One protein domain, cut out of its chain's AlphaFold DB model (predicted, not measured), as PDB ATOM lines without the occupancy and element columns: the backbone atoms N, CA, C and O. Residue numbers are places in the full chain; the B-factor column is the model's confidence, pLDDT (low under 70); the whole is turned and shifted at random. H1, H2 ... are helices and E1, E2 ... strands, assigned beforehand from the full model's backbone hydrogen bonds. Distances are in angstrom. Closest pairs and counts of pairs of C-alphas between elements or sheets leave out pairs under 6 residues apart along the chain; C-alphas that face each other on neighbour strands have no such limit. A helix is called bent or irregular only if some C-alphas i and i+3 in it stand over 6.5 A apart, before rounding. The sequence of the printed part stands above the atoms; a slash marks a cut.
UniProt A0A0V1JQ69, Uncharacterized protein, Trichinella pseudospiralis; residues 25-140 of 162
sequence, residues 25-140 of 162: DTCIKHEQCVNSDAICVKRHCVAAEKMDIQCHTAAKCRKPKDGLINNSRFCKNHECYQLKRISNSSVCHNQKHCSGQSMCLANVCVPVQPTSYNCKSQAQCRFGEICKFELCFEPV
ATOM      1  N   ASP A  25     138.744 163.988  71.446       61.81
ATOM      2  CA  ASP A  25     138.560 162.635  70.875       61.81
ATOM      3  C   ASP A  25     138.414 161.503  71.923       61.81
ATOM      4  O   ASP A  25     139.137 160.504  71.934       61.81
ATOM      5  N   THR A  26     137.449 161.637  72.828       85.62
ATOM      6  CA  THR A  26     137.234 160.763  73.966       85.62
ATOM      7  C   THR A  26     136.273 159.654  73.588       85.62
ATOM      8  O   THR A  26     135.063 159.823  73.465       85.62
ATOM      9  N   CYS A  27     136.830 158.467  73.392       92.81
ATOM     10  CA  CYS A  27     136.071 157.283  73.016       92.81
ATOM     11  C   CYS A  27     135.893 156.337  74.214       92.81
ATOM     12  O   CYS A  27     136.734 156.264  75.109       92.81
ATOM     13  N   ILE A  28     134.806 155.570  74.237       92.94
ATOM     14  CA  ILE A  28     134.592 154.466  75.191       92.94
ATOM     15  C   ILE A  28     134.597 153.130  74.446       92.94
ATOM     16  O   ILE A  28     135.150 152.146  74.933       92.94
ATOM     17  N   LYS A  29     134.002 153.109  73.253       94.12
ATOM     18  CA  LYS A  29     133.927 151.958  72.356       94.12
ATOM     19  C   LYS A  29     134.641 152.254  71.043       94.12
ATOM     20  O   LYS A  29     134.781 153.412  70.650       94.12
ATOM     21  N   HIS A  30     135.078 151.205  70.350       95.00
ATOM     22  CA  HIS A  30     135.804 151.342  69.087       95.00
ATOM     23  C   HIS A  30     134.952 152.004  67.990       95.00
ATOM     24  O   HIS A  30     135.485 152.725  67.151       95.00
ATOM     25  N   GLU A  31     133.633 151.825  68.035       91.88
ATOM     26  CA  GLU A  31     132.661 152.357  67.072       91.88
ATOM     27  C   GLU A  31     132.496 153.880  67.150       91.88
ATOM     28  O   GLU A  31     131.991 154.484  66.212       91.88
ATOM     29  N   GLN A  32     132.937 154.513  68.242       92.88
ATOM     30  CA  GLN A  32     132.872 155.971  68.396       92.88
ATOM     31  C   GLN A  32     133.974 156.703  67.624       92.88
ATOM     32  O   GLN A  32     133.912 157.919  67.476       92.88
ATOM     33  N   CYS A  33     134.992 155.988  67.146       92.38
ATOM     34  CA  CYS A  33     136.049 156.591  66.354       92.38
ATOM     35  C   CYS A  33     135.573 156.804  64.913       92.38
ATOM     36  O   CYS A  33     135.378 155.829  64.185       92.38
ATOM     37  N   VAL A  34     135.416 158.080  64.528       82.69
ATOM     38  CA  VAL A  34     134.885 158.544  63.226       82.69
ATOM     39  C   VAL A  34     135.693 158.002  62.043       82.69
ATOM     40  O   VAL A  34     135.126 157.656  61.009       82.69
ATOM     41  N   ASN A  35     137.011 157.862  62.202       75.88
ATOM     42  CA  ASN A  35     137.858 157.208  61.207       75.88
ATOM     43  C   ASN A  35     137.639 155.691  61.244       75.88
ATOM     44  O   ASN A  35     137.781 155.073  62.305       75.88
ATOM     45  N   SER A  36     137.329 155.092  60.085       74.50
ATOM     46  CA  SER A  36     136.943 153.673  59.970       74.50
ATOM     47  C   SER A  36     137.927 152.744  60.669       74.50
ATOM     48  O   SER A  36     137.514 151.860  61.419       74.50
ATOM     49  N   ASP A  37     139.219 153.022  60.525       92.62
ATOM     50  CA  ASP A  37     140.262 152.122  60.997       92.62
ATOM     51  C   ASP A  37     140.727 152.445  62.417       92.62
ATOM     52  O   ASP A  37     141.434 151.652  63.028       92.62
ATOM     53  N   ALA A  38     140.353 153.600  62.977       95.69
ATOM     54  CA  ALA A  38     140.829 153.996  64.295       95.69
ATOM     55  C   ALA A  38     140.193 153.147  65.405       95.69
ATOM     56  O   ALA A  38     138.997 152.830  65.384       95.69
ATOM     57  N   ILE A  39     141.003 152.818  66.408       97.06
ATOM     58  CA  ILE A  39     140.633 151.966  67.533       97.06
ATOM     59  C   ILE A  39     140.664 152.772  68.817       97.06
ATOM     60  O   ILE A  39     141.654 153.421  69.145       97.06
ATOM     61  N   CYS A  40     139.575 152.683  69.579       96.62
ATOM     62  CA  CYS A  40     139.515 153.294  70.895       96.62
ATOM     63  C   CYS A  40     140.452 152.601  71.893       96.62
ATOM     64  O   CYS A  40     140.219 151.449  72.262       96.62
ATOM     65  N   VAL A  41     141.475 153.308  72.370       96.81
ATOM     66  CA  VAL A  41     142.407 152.827  73.393       96.81
ATOM     67  C   VAL A  41     142.643 153.939  74.408       96.81
ATOM     68  O   VAL A  41     143.014 155.050  74.054       96.81
ATOM     69  N   LYS A  42     142.437 153.644  75.697       95.19
ATOM     70  CA  LYS A  42     142.617 154.603  76.805       95.19
ATOM     71  C   LYS A  42     141.933 155.965  76.587       95.19
ATOM     72  O   LYS A  42     142.523 156.990  76.890       95.19
ATOM     73  N   ARG A  43     140.677 155.966  76.125       94.88
ATOM     74  CA  ARG A  43     139.903 157.184  75.809       94.88
ATOM     75  C   ARG A  43     140.431 157.992  74.624       94.88
ATOM     76  O   ARG A  43     140.025 159.129  74.496       94.88
ATOM     77  N   HIS A  44     141.255 157.423  73.751       94.94
ATOM     78  CA  HIS A  44     141.695 158.089  72.525       94.94
ATOM     79  C   HIS A  44     141.478 157.197  71.311       94.94
ATOM     80  O   HIS A  44     141.646 155.976  71.389       94.94
ATOM     81  N   CYS A  45     141.116 157.796  70.184       95.81
ATOM     82  CA  CYS A  45     141.054 157.095  68.908       95.81
ATOM     83  C   CYS A  45     142.453 157.003  68.301       95.81
ATOM     84  O   CYS A  45     143.046 158.012  67.944       95.81
ATOM     85  N   VAL A  46     142.977 155.786  68.172       96.50
ATOM     86  CA  VAL A  46     144.353 155.527  67.735       96.50
ATOM     87  C   VAL A  46     144.352 154.931  66.337       96.50
ATOM     88  O   VAL A  46     143.598 153.997  66.066       96.50
ATOM     89  N   ALA A  47     145.211 155.442  65.460       95.81
ATOM     90  CA  ALA A  47     145.360 154.942  64.102       95.81
ATOM     91  C   ALA A  47     145.686 153.439  64.089       95.81
ATOM     92  O   ALA A  47     146.592 152.965  64.783       95.81
ATOM     93  N   ALA A  48     144.964 152.691  63.259       96.81
ATOM     94  CA  ALA A  48     145.129 151.252  63.108       96.81
ATOM     95  C   ALA A  48     145.068 150.841  61.630       96.81
ATOM     96  O   ALA A  48     144.843 151.667  60.739       96.81
ATOM     97  N   GLU A  49     145.353 149.570  61.374       95.38
ATOM     98  CA  GLU A  49     145.243 148.904  60.080       95.38
ATOM     99  C   GLU A  49     144.393 147.642  60.215       95.38
ATOM    100  O   GLU A  49     144.458 146.938  61.225       95.38
ATOM    101  N   LYS A  50     143.581 147.365  59.198       95.94
ATOM    102  CA  LYS A  50     142.753 146.161  59.124       95.94
ATOM    103  C   LYS A  50     143.619 144.927  58.842       95.94
ATOM    104  O   LYS A  50     144.606 145.012  58.122       95.94
ATOM    105  N   MET A  51     143.251 143.780  59.415       94.81
ATOM    106  CA  MET A  51     144.023 142.528  59.341       94.81
ATOM    107  C   MET A  51     143.388 141.422  58.474       94.81
ATOM    108  O   MET A  51     143.819 140.276  58.578       94.81
ATOM    109  N   ASP A  52     142.336 141.716  57.703       95.25
ATOM    110  CA  ASP A  52     141.576 140.744  56.886       95.25
ATOM    111  C   ASP A  52     141.151 139.464  57.635       95.25
ATOM    112  O   ASP A  52     141.067 138.367  57.086       95.25
ATOM    113  N   ILE A  53     140.863 139.608  58.929       95.81
ATOM    114  CA  ILE A  53     140.387 138.537  59.804       95.81
ATOM    115  C   ILE A  53     139.072 138.995  60.423       95.81
ATOM    116  O   ILE A  53     139.003 140.074  61.013       95.81
ATOM    117  N   GLN A  54     138.046 138.153  60.322       97.94
ATOM    118  CA  GLN A  54     136.773 138.372  61.003       97.94
ATOM    119  C   GLN A  54     136.856 137.921  62.468       97.94
ATOM    120  O   GLN A  54     137.532 136.941  62.806       97.94
ATOM    121  N   CYS A  55     136.155 138.621  63.350       97.81
ATOM    122  CA  CYS A  55     136.190 138.384  64.785       97.81
ATOM    123  C   CYS A  55     134.846 138.664  65.455       97.81
ATOM    124  O   CYS A  55     134.047 139.467  65.002       97.81
ATOM    125  N   HIS A  56     134.633 138.035  66.608       97.00
ATOM    126  CA  HIS A  56     133.647 138.491  67.596       97.00
ATOM    127  C   HIS A  56     134.327 139.006  68.868       97.00
ATOM    128  O   HIS A  56     133.724 139.705  69.675       97.00
ATOM    129  N   THR A  57     135.599 138.650  69.064       96.50
ATOM    130  CA  THR A  57     136.406 139.040  70.219       96.50
ATOM    131  C   THR A  57     137.832 139.339  69.776       96.50
ATOM    132  O   THR A  57     138.329 138.768  68.802       96.50
ATOM    133  N   ALA A  58     138.538 140.187  70.530       94.81
ATOM    134  CA  ALA A  58     139.940 140.510  70.254       94.81
ATOM    135  C   ALA A  58     140.866 139.279  70.306       94.81
ATOM    136  O   ALA A  58     141.913 139.265  69.665       94.81
ATOM    137  N   ALA A  59     140.482 138.215  71.025       96.62
ATOM    138  CA  ALA A  59     141.256 136.977  71.085       96.62
ATOM    139  C   ALA A  59     141.416 136.319  69.704       96.62
ATOM    140  O   ALA A  59     142.480 135.776  69.419       96.62
ATOM    141  N   LYS A  60     140.406 136.432  68.826       97.62
ATOM    142  CA  LYS A  60     140.458 135.892  67.457       97.62
ATOM    143  C   LYS A  60     141.487 136.604  66.573       97.62
ATOM    144  O   LYS A  60     141.985 136.008  65.626       97.62
ATOM    145  N   CYS A  61     141.840 137.841  66.918       97.94
ATOM    146  CA  CYS A  61     142.839 138.629  66.202       97.94
ATOM    147  C   CYS A  61     144.280 138.262  66.591       97.94
ATOM    148  O   CYS A  61     145.231 138.726  65.966       97.94
ATOM    149  N   ARG A  62     144.482 137.442  67.630       96.56
ATOM    150  CA  ARG A  62     145.816 137.097  68.127       96.56
ATOM    151  C   ARG A  62     146.433 135.955  67.322       96.56
ATOM    152  O   ARG A  62     145.754 135.000  66.958       96.56
ATOM    153  N   LYS A  63     147.746 136.022  67.103       94.75
ATOM    154  CA  LYS A  63     148.555 134.962  66.492       94.75
ATOM    155  C   LYS A  63     149.607 134.506  67.509       94.75
ATOM    156  O   LYS A  63     150.344 135.357  68.008       94.75
ATOM    157  N   PRO A  64     149.730 133.201  67.817       91.88
ATOM    158  CA  PRO A  64     150.629 132.722  68.875       91.88
ATOM    159  C   PRO A  64     152.081 133.205  68.747       91.88
ATOM    160  O   PRO A  64     152.701 133.563  69.743       91.88
ATOM    161  N   LYS A  65     152.598 133.285  67.515       93.50
ATOM    162  CA  LYS A  65     153.981 133.690  67.221       93.50
ATOM    163  C   LYS A  65     154.275 135.170  67.491       93.50
ATOM    164  O   LYS A  65     155.435 135.534  67.629       93.50
ATOM    165  N   ASP A  66     153.247 136.005  67.618       93.56
ATOM    166  CA  ASP A  66     153.414 137.461  67.675       93.56
ATOM    167  C   ASP A  66     153.578 137.989  69.110       93.56
ATOM    168  O   ASP A  66     153.734 139.192  69.323       93.56
ATOM    169  N   GLY A  67     153.557 137.103  70.115       95.62
ATOM    170  CA  GLY A  67     153.862 137.442  71.506       95.62
ATOM    171  C   GLY A  67     153.085 138.665  72.001       95.62
ATOM    172  O   GLY A  67     151.854 138.690  71.945       95.62
ATOM    173  N   LEU A  68     153.807 139.691  72.461       96.81
ATOM    174  CA  LEU A  68     153.230 140.928  73.000       96.81
ATOM    175  C   LEU A  68     152.609 141.851  71.942       96.81
ATOM    176  O   LEU A  68     151.760 142.667  72.298       96.81
ATOM    177  N   ILE A  69     152.942 141.702  70.654       95.88
ATOM    178  CA  ILE A  69     152.279 142.458  69.574       95.88
ATOM    179  C   ILE A  69     150.777 142.150  69.547       95.88
ATOM    180  O   ILE A  69     149.977 143.017  69.204       95.88
ATOM    181  N   ASN A  70     150.367 140.963  70.002       97.12
ATOM    182  CA  ASN A  70     148.957 140.598  70.135       97.12
ATOM    183  C   ASN A  70     148.136 141.551  71.015       97.12
ATOM    184  O   ASN A  70     146.915 141.585  70.870       97.12
ATOM    185  N   ASN A  71     148.768 142.317  71.908       97.38
ATOM    186  CA  ASN A  71     148.069 143.299  72.738       97.38
ATOM    187  C   ASN A  71     147.616 144.522  71.934       97.38
ATOM    188  O   ASN A  71     146.653 145.174  72.323       97.38
ATOM    189  N   SER A  72     148.255 144.791  70.794       97.38
ATOM    190  CA  SER A  72     147.905 145.880  69.881       97.38
ATOM    191  C   SER A  72     146.782 145.527  68.897       97.38
ATOM    192  O   SER A  72     146.542 146.283  67.958       97.38
ATOM    193  N   ARG A  73     146.099 144.387  69.089       97.88
ATOM    194  CA  ARG A  73     145.065 143.875  68.183       97.88
ATOM    195  C   ARG A  73     143.686 143.871  68.819       97.88
ATOM    196  O   ARG A  73     143.507 143.388  69.937       97.88
ATOM    197  N   PHE A  74     142.709 144.361  68.072       97.88
ATOM    198  CA  PHE A  74     141.366 144.654  68.555       97.88
ATOM    199  C   PHE A  74     140.318 144.170  67.561       97.88
ATOM    200  O   PHE A  74     140.588 144.066  66.368       97.88
ATOM    201  N   CYS A  75     139.123 143.878  68.068       97.81
ATOM    202  CA  CYS A  75     137.969 143.541  67.246       97.81
ATOM    203  C   CYS A  75     137.020 144.739  67.223       97.81
ATOM    204  O   CYS A  75     136.528 145.130  68.279       97.81
ATOM    205  N   LYS A  76     136.778 145.317  66.045       96.50
ATOM    206  CA  LYS A  76     135.846 146.435  65.823       96.50
ATOM    207  C   LYS A  76     134.940 146.057  64.660       96.50
ATOM    208  O   LYS A  76     135.442 145.657  63.616       96.50
ATOM    209  N   ASN A  77     133.623 146.174  64.825       95.00
ATOM    210  CA  ASN A  77     132.651 145.866  63.762       95.00
ATOM    211  C   ASN A  77     132.861 144.501  63.078       95.00
ATOM    212  O   ASN A  77     132.717 144.383  61.869       95.00
ATOM    213  N   HIS A  78     133.184 143.474  63.863       96.69
ATOM    214  CA  HIS A  78     133.499 142.118  63.398       96.69
ATOM    215  C   HIS A  78     134.795 141.951  62.607       96.69
ATOM    216  O   HIS A  78     135.065 140.870  62.096       96.69
ATOM    217  N   GLU A  79     135.647 142.968  62.567       97.56
ATOM    218  CA  GLU A  79     136.911 142.921  61.845       97.56
ATOM    219  C   GLU A  79     138.081 143.175  62.792       97.56
ATOM    220  O   GLU A  79     138.004 143.962  63.742       97.56
ATOM    221  N   CYS A  80     139.178 142.465  62.552       98.12
ATOM    222  CA  CYS A  80     140.401 142.634  63.309       98.12
ATOM    223  C   CYS A  80     141.190 143.840  62.812       98.12
ATOM    224  O   CYS A  80     141.448 143.977  61.615       98.12
ATOM    225  N   TYR A  81     141.655 144.642  63.762       98.06
ATOM    226  CA  TYR A  81     142.544 145.771  63.536       98.06
ATOM    227  C   TYR A  81     143.794 145.637  64.398       98.06
ATOM    228  O   TYR A  81     143.719 145.157  65.531       98.06
ATOM    229  N   GLN A  82     144.930 146.100  63.889       97.50
ATOM    230  CA  GLN A  82     146.186 146.241  64.620       97.50
ATOM    231  C   GLN A  82     146.576 147.718  64.676       97.50
ATOM    232  O   GLN A  82     146.499 148.404  63.661       97.50
ATOM    233  N   LEU A  83     147.003 148.226  65.834       97.50
ATOM    234  CA  LEU A  83     147.482 149.612  65.920       97.50
ATOM    235  C   LEU A  83     148.648 149.835  64.951       97.50
ATOM    236  O   LEU A  83     149.602 149.051  64.930       97.50
ATOM    237  N   LYS A  84     148.598 150.934  64.191       96.06
ATOM    238  CA  LYS A  84     149.707 151.329  63.326       96.06
ATOM    239  C   LYS A  84     150.852 151.796  64.209       96.06
ATOM    240  O   LYS A  84     150.731 152.753  64.975       96.06
ATOM    241  N   ARG A  85     151.966 151.085  64.109       94.62
ATOM    242  CA  ARG A  85     153.173 151.326  64.896       94.62
ATOM    243  C   ARG A  85     154.237 152.017  64.059       94.62
ATOM    244  O   ARG A  85     154.238 151.902  62.839       94.62
ATOM    245  N   ILE A  86     155.173 152.685  64.723       94.25
ATOM    246  CA  ILE A  86     156.376 153.211  64.077       94.25
ATOM    247  C   ILE A  86     157.153 152.045  63.445       94.25
ATOM    248  O   ILE A  86     157.443 151.051  64.127       94.25
ATOM    249  N   SER A  87     157.484 152.166  62.158       89.06
ATOM    250  CA  SER A  87     158.283 151.187  61.411       89.06
ATOM    251  C   SER A  87     159.601 150.895  62.127       89.06
ATOM    252  O   SER A  87     160.197 151.783  62.734       89.06
ATOM    253  N   ASN A  88     160.047 149.639  62.091       85.56
ATOM    254  CA  ASN A  88     161.281 149.170  62.739       85.56
ATOM    255  C   ASN A  88     161.366 149.389  64.263       85.56
ATOM    256  O   ASN A  88     162.409 149.135  64.861       85.56
ATOM    257  N   SER A  89     160.283 149.809  64.929       88.75
ATOM    258  CA  SER A  89     160.254 149.807  66.393       88.75
ATOM    259  C   SER A  89     160.260 148.370  66.924       88.75
ATOM    260  O   SER A  89     159.778 147.437  66.269       88.75
ATOM    261  N   SER A  90     160.773 148.167  68.133       90.31
ATOM    262  CA  SER A  90     160.613 146.919  68.886       90.31
ATOM    263  C   SER A  90     159.339 146.959  69.742       90.31
ATOM    264  O   SER A  90     158.606 147.953  69.770       90.31
ATOM    265  N   VAL A  91     159.024 145.844  70.403       96.19
ATOM    266  CA  VAL A  91     157.971 145.804  71.423       96.19
ATOM    267  C   VAL A  91     158.347 146.742  72.571       96.19
ATOM    268  O   VAL A  91     159.486 146.754  73.041       96.19
ATOM    269  N   CYS A  92     157.376 147.503  73.062       97.94
ATOM    270  CA  CYS A  92     157.584 148.413  74.178       97.94
ATOM    271  C   CYS A  92     156.920 147.888  75.461       97.94
ATOM    272  O   CYS A  92     155.879 147.228  75.433       97.94
ATOM    273  N   HIS A  93     157.522 148.202  76.609       96.75
ATOM    274  CA  HIS A  93     156.967 147.888  77.933       96.75
ATOM    275  C   HIS A  93     156.629 149.148  78.734       96.75
ATOM    276  O   HIS A  93     155.802 149.120  79.639       96.75
ATOM    277  N   ASN A  94     157.278 150.262  78.405       95.38
ATOM    278  CA  ASN A  94     157.105 151.551  79.051       95.38
ATOM    279  C   ASN A  94     157.462 152.673  78.062       95.38
ATOM    280  O   ASN A  94     157.978 152.416  76.971       95.38
ATOM    281  N   GLN A  95     157.208 153.921  78.456       94.56
ATOM    282  CA  GLN A  95     157.382 155.087  77.582       94.56
ATOM    283  C   GLN A  95     158.838 155.333  77.155       94.56
ATOM    284  O   GLN A  95     159.061 155.932  76.111       94.56
ATOM    285  N   LYS A  96     159.833 154.830  77.903       92.38
ATOM    286  CA  LYS A  96     161.258 155.012  77.575       92.38
ATOM    287  C   LYS A  96     161.703 154.193  76.361       92.38
ATOM    288  O   LYS A  96     162.734 154.499  75.784       92.38
ATOM    289  N   HIS A  97     160.946 153.163  75.973       95.75
ATOM    290  CA  HIS A  97     161.268 152.332  74.805       95.75
ATOM    291  C   HIS A  97     160.892 153.008  73.476       95.75
ATOM    292  O   HIS A  97     161.304 152.537  72.420       95.75
ATOM    293  N   CYS A  98     160.096 154.081  73.515       95.75
ATOM    294  CA  CYS A  98     159.600 154.763  72.326       95.75
ATOM    295  C   CYS A  98     160.265 156.143  72.177       95.75
ATOM    296  O   CYS A  98     160.034 157.080  72.950       95.75
ATOM    297  N   SER A  99     161.122 156.257  71.164       91.62
ATOM    298  CA  SER A  99     161.888 157.467  70.841       91.62
ATOM    299  C   SER A  99     161.066 158.474  70.022       91.62
ATOM    300  O   SER A  99     160.006 158.150  69.490       91.62
ATOM    301  N   GLY A 100     161.548 159.717  69.908       90.31
ATOM    302  CA  GLY A 100     160.930 160.738  69.045       90.31
ATOM    303  C   GLY A 100     159.485 161.083  69.424       90.31
ATOM    304  O   GLY A 100     159.122 161.056  70.598       90.31
ATOM    305  N   GLN A 101     158.641 161.399  68.445       91.44
ATOM    306  CA  GLN A 101     157.211 161.670  68.646       91.44
ATOM    307  C   GLN A 101     156.394 160.368  68.629       91.44
ATOM    308  O   GLN A 101     155.528 160.151  67.783       91.44
ATOM    309  N   SER A 102     156.693 159.468  69.570       95.81
ATOM    310  CA  SER A 102     155.938 158.228  69.770       95.81
ATOM    311  C   SER A 102     155.758 157.882  71.249       95.81
ATOM    312  O   SER A 102     156.507 158.360  72.112       95.81
ATOM    313  N   MET A 103     154.762 157.041  71.533       96.56
ATOM    314  CA  MET A 103     154.446 156.541  72.871       96.56
ATOM    315  C   MET A 103     154.259 155.029  72.881       96.56
ATOM    316  O   MET A 103     153.824 154.440  71.894       96.56
ATOM    317  N   CYS A 104     154.515 154.410  74.030       97.94
ATOM    318  CA  CYS A 104     154.222 153.003  74.229       97.94
ATOM    319  C   CYS A 104     152.746 152.806  74.573       97.94
ATOM    320  O   CYS A 104     152.301 153.161  75.673       97.94
ATOM    321  N   LEU A 105     152.003 152.193  73.653       97.62
ATOM    322  CA  LEU A 105     150.591 151.890  73.818       97.62
ATOM    323  C   LEU A 105     150.306 150.464  73.354       97.62
ATOM    324  O   LEU A 105     150.676 150.077  72.253       97.62
ATOM    325  N   ALA A 106     149.676 149.663  74.219       97.25
ATOM    326  CA  ALA A 106     149.363 148.261  73.928       97.25
ATOM    327  C   ALA A 106     150.575 147.452  73.403       97.25
ATOM    328  O   ALA A 106     150.459 146.648  72.482       97.25
ATOM    329  N   ASN A 107     151.745 147.693  74.008       97.94
ATOM    330  CA  ASN A 107     153.036 147.071  73.697       97.94
ATOM    331  C   ASN A 107     153.657 147.402  72.329       97.94
ATOM    332  O   ASN A 107     154.667 146.802  71.957       97.94
ATOM    333  N   VAL A 108     153.142 148.406  71.618       98.06
ATOM    334  CA  VAL A 108     153.758 148.944  70.397       98.06
ATOM    335  C   VAL A 108     154.001 150.449  70.515       98.06
ATOM    336  O   VAL A 108     153.292 151.146  71.241       98.06
ATOM    337  N   CYS A 109     155.018 150.960  69.819       98.12
ATOM    338  CA  CYS A 109     155.232 152.401  69.719       98.12
ATOM    339  C   CYS A 109     154.296 152.982  68.659       98.12
ATOM    340  O   CYS A 109     154.449 152.660  67.481       98.12
ATOM    341  N   VAL A 110     153.348 153.823  69.067       97.38
ATOM    342  CA  VAL A 110     152.416 154.518  68.166       97.38
ATOM    343  C   VAL A 110     152.809 155.992  68.033       97.38
ATOM    344  O   VAL A 110     153.344 156.559  68.993       97.38
ATOM    345  N   PRO A 111     152.584 156.621  66.871       96.25
ATOM    346  CA  PRO A 111     152.811 158.052  66.691       96.25
ATOM    347  C   PRO A 111     151.867 158.889  67.560       96.25
ATOM    348  O   PRO A 111     150.723 158.506  67.817       96.25
ATOM    349  N   VAL A 112     152.364 160.045  67.997       96.12
ATOM    350  CA  VAL A 112     151.628 160.996  68.839       96.12
ATOM    351  C   VAL A 112     151.700 162.413  68.281       96.12
ATOM    352  O   VAL A 112     152.646 162.754  67.573       96.12
ATOM    353  N   GLN A 113     150.728 163.243  68.648       94.69
ATOM    354  CA  GLN A 113     150.685 164.674  68.354       94.69
ATOM    355  C   GLN A 113     150.688 165.500  69.648       94.69
ATOM    356  O   GLN A 113     150.235 165.009  70.686       94.69
ATOM    357  N   PRO A 114     151.231 166.728  69.616       95.25
ATOM    358  CA  PRO A 114     151.205 167.621  70.767       95.25
ATOM    359  C   PRO A 114     149.778 168.084  71.080       95.25
ATOM    360  O   PRO A 114     149.015 168.402  70.168       95.25
ATOM    361  N   THR A 115     149.439 168.185  72.365       93.44
ATOM    362  CA  THR A 115     148.233 168.884  72.824       93.44
ATOM    363  C   THR A 115     148.522 170.379  73.022       93.44
ATOM    364  O   THR A 115     149.626 170.864  72.771       93.44
ATOM    365  N   SER A 116     147.529 171.141  73.487       93.75
ATOM    366  CA  SER A 116     147.655 172.582  73.729       93.75
ATOM    367  C   SER A 116     148.166 172.954  75.129       93.75
ATOM    368  O   SER A 116     148.132 174.133  75.482       93.75
ATOM    369  N   TYR A 117     148.555 171.987  75.967       93.12
ATOM    370  CA  TYR A 117     148.886 172.248  77.371       93.12
ATOM    371  C   TYR A 117     150.131 171.513  77.861       93.12
ATOM    372  O   TYR A 117     150.439 170.385  77.473       93.12
ATOM    373  N   ASN A 118     150.832 172.196  78.763       96.94
ATOM    374  CA  ASN A 118     152.149 171.813  79.246       96.94
ATOM    375  C   ASN A 118     152.086 170.854  80.437       96.94
ATOM    376  O   ASN A 118     151.104 170.800  81.181       96.94
ATOM    377  N   CYS A 119     153.191 170.156  80.667       96.88
ATOM    378  CA  CYS A 119     153.374 169.265  81.801       96.88
ATOM    379  C   CYS A 119     154.826 169.268  82.285       96.88
ATOM    380  O   CYS A 119     155.770 169.433  81.528       96.88
ATOM    381  N   LYS A 120     155.010 169.030  83.578       96.88
ATOM    382  CA  LYS A 120     156.291 168.723  84.228       96.88
ATOM    383  C   LYS A 120     156.370 167.252  84.630       96.88
ATOM    384  O   LYS A 120     157.454 166.718  84.840       96.88
ATOM    385  N   SER A 121     155.220 166.595  84.771       95.75
ATOM    386  CA  SER A 121     155.126 165.169  85.066       95.75
ATOM    387  C   SER A 121     153.921 164.533  84.377       95.75
ATOM    388  O   SER A 121     152.953 165.202  84.017       95.75
ATOM    389  N   GLN A 122     153.962 163.206  84.239       94.38
ATOM    390  CA  GLN A 122     152.893 162.413  83.626       94.38
ATOM    391  C   GLN A 122     151.519 162.610  84.288       94.38
ATOM    392  O   GLN A 122     150.502 162.490  83.615       94.38
ATOM    393  N   ALA A 123     151.481 162.911  85.591       94.00
ATOM    394  CA  ALA A 123     150.238 163.076  86.347       94.00
ATOM    395  C   ALA A 123     149.423 164.312  85.924       94.00
ATOM    396  O   ALA A 123     148.256 164.419  86.285       94.00
ATOM    397  N   GLN A 124     150.034 165.243  85.186       95.81
ATOM    398  CA  GLN A 124     149.371 166.452  84.690       95.81
ATOM    399  C   GLN A 124     148.713 166.254  83.320       95.81
ATOM    400  O   GLN A 124     147.875 167.066  82.937       95.81
ATOM    401  N   CYS A 125     149.069 165.192  82.595       95.25
ATOM    402  CA  CYS A 125     148.418 164.854  81.333       95.25
ATOM    403  C   CYS A 125     147.146 164.044  81.576       95.25
ATOM    404  O   CYS A 125     147.017 163.345  82.588       95.25
ATOM    405  N   ARG A 126     146.197 164.119  80.640       94.38
ATOM    406  CA  ARG A 126     144.956 163.348  80.744       94.38
ATOM    407  C   ARG A 126     145.247 161.859  80.589       94.38
ATOM    408  O   ARG A 126     146.307 161.420  80.137       94.38
ATOM    409  N   PHE A 127     144.275 161.043  80.981       92.62
ATOM    410  CA  PHE A 127     144.381 159.602  80.819       92.62
ATOM    411  C   PHE A 127     144.600 159.233  79.345       92.62
ATOM    412  O   PHE A 127     143.878 159.702  78.472       92.62
ATOM    413  N   GLY A 128     145.599 158.385  79.089       93.19
ATOM    414  CA  GLY A 128     145.962 157.956  77.737       93.19
ATOM    415  C   GLY A 128     147.006 158.827  77.039       93.19
ATOM    416  O   GLY A 128     147.570 158.371  76.051       93.19
ATOM    417  N   GLU A 129     147.337 159.994  77.585       95.81
ATOM    418  CA  GLU A 129     148.388 160.879  77.073       95.81
ATOM    419  C   GLU A 129     149.743 160.607  77.733       95.81
ATOM    420  O   GLU A 129     149.828 159.886  78.733       95.81
ATOM    421  N   ILE A 130     150.811 161.210  77.206       95.94
ATOM    422  CA  ILE A 130     152.136 161.219  77.838       95.94
ATOM    423  C   ILE A 130     152.705 162.618  78.002       95.94
ATOM    424  O   ILE A 130     152.498 163.478  77.154       95.94
ATOM    425  N   CYS A 131     153.487 162.815  79.062       96.06
ATOM    426  CA  CYS A 131     154.281 164.026  79.227       96.06
ATOM    427  C   CYS A 131     155.652 163.864  78.558       96.06
ATOM    428  O   CYS A 131     156.443 163.011  78.975       96.06
ATOM    429  N   LYS A 132     155.947 164.672  77.533       93.88
ATOM    430  CA  LYS A 132     157.229 164.657  76.814       93.88
ATOM    431  C   LYS A 132     157.585 166.073  76.372       93.88
ATOM    432  O   LYS A 132     156.716 166.798  75.926       93.88
ATOM    433  N   PHE A 133     158.852 166.471  76.482       91.88
ATOM    434  CA  PHE A 133     159.293 167.819  76.076       91.88
ATOM    435  C   PHE A 133     158.462 168.953  76.707       91.88
ATOM    436  O   PHE A 133     158.109 169.917  76.040       91.88
ATOM    437  N   GLU A 134     158.114 168.790  77.987       95.31
ATOM    438  CA  GLU A 134     157.280 169.722  78.762       95.31
ATOM    439  C   GLU A 134     155.856 169.958  78.223       95.31
ATOM    440  O   GLU A 134     155.153 170.859  78.678       95.31
ATOM    441  N   LEU A 135     155.397 169.107  77.304       96.19
ATOM    442  CA  LEU A 135     154.087 169.177  76.670       96.19
ATOM    443  C   LEU A 135     153.377 167.824  76.772       96.19
ATOM    444  O   LEU A 135     154.013 166.764  76.769       96.19
ATOM    445  N   CYS A 136     152.052 167.841  76.895       96.69
ATOM    446  CA  CYS A 136     151.285 166.607  76.800       96.69
ATOM    447  C   CYS A 136     151.134 166.196  75.332       96.69
ATOM    448  O   CYS A 136     150.997 167.026  74.438       96.69
ATOM    449  N   PHE A 137     151.190 164.893  75.084       96.81
ATOM    450  CA  PHE A 137     151.036 164.299  73.763       96.81
ATOM    451  C   PHE A 137     149.957 163.225  73.802       96.81
ATOM    452  O   PHE A 137     149.922 162.402  74.722       96.81
ATOM    453  N   GLU A 138     149.129 163.199  72.768       95.94
ATOM    454  CA  GLU A 138     148.054 162.228  72.574       95.94
ATOM    455  C   GLU A 138     148.309 161.385  71.314       95.94
ATOM    456  O   GLU A 138     148.992 161.842  70.391       95.94
ATOM    457  N   PRO A 139     147.827 160.134  71.250       96.06
ATOM    458  CA  PRO A 139     147.972 159.318  70.050       96.06
ATOM    459  C   PRO A 139     147.149 159.890  68.893       96.06
ATOM    460  O   PRO A 139     146.043 160.386  69.082       96.06
ATOM    461  N   VAL A 140     147.670 159.773  67.674       94.75
ATOM    462  CA  VAL A 140     146.965 160.255  66.478       94.75
ATOM    463  C   VAL A 140     145.914 159.252  66.004       94.75
ATOM    464  O   VAL A 140     146.149 158.040  66.014       94.75
TER     465      VAL A 140
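What this domain is: This is residues 25 to 140 of the 162 residues of an uncharacterized protein of Trichinella pseudospiralis (UniProt A0A0V1JQ69). Two small sheets stand at the two ends of the longest axis, a curled one of four strands, E6, E7, E9 and E8, and a three-stranded one, E3, E5 and E4, with the short helix H1 packed on it. The hairpin E1 and E2 sits between them, near the middle, and H2 grazes both sheets with its last residues. The printed part has 116 residues, 58 of them in named elements of the mixed class, in the order E1 E2 E3 H1 H2 E4 E5 E6 E7 E8 E9. The sheets run E6 - E7 - E9 - E8, E3 - E5 - E4 and E1 - E2, all antiparallel. The whole is compact, with a radius of gyration of the C-alphas of 14.1 A and spans of 42 by 29 by 20 A.

Where its parts are: The largest sheet holds E6, residues 102 to 105, E7, residues 108 to 118 and 24.6 A long, E8, residues 130 to 132, and E9, residues 135 to 139 and 13.4 A long, ending at C-alpha 139 (147.972, 159.318, 70.050). The second holds E3, residues 48 to 54 and 15.5 A long, E4, residues 73 to 76, and E5, residues 79 to 83 and 13.2 A long. E1, residues 39 to 41, begins at C-alpha 39 (140.633, 151.966, 67.533), and E2 is residues 44 to 46. H1 is residues 58 to 61; H2, residues 64 to 72, is 13.5 A long and irregular, with C-alphas 65 and 68 9.3 A apart.

How they stand to each other: E7 bends by 79 degrees at residue 115, and its pairing is staggered: residues 108 to 111 pair with E6, N 103 to O 110 at 2.9 A, and residues 112 to 118 with E9, N 113 to O 138 at 2.8 A. E8 and E9 form a hairpin, N 137 to O 130 at 2.8 A. The closest C-alphas of E2 and E9 are those of Val 46 and Pro 139, 5.7 A apart. E1 and E2 form a hairpin, N 41 to O 44 at 2.8 A, and E2 runs on into E3 at 74 degrees. In the next sheet N 49 of E3 is 2.8 A from O 82 of E5, and N 74 of E4 is 2.8 A from O 81. E3, H1, H2 and E4 make a split strand-helix-strand unit, two strands of one sheet that are not neighbours, with E5 between them in the sheet and the helices between them along the chain, its crossover right-handed. H1 is on this sheet at a height of 7.0 A. H2 has 0 of 5 O i to N i+4 pairs within hydrogen-bond range but 4 of 6 O i to N i+3 pairs; H1 is too short for an O i to N i+4 pair.

The domain as a whole: The C-alphas farthest apart, of Gln 54 and Lys 120, are 42.9 A apart. The printed part has no cut; the links E5 to E6 and E7 to E8 are long. Mean pLDDT of the printed part is 94.5, with residue 25 under 70.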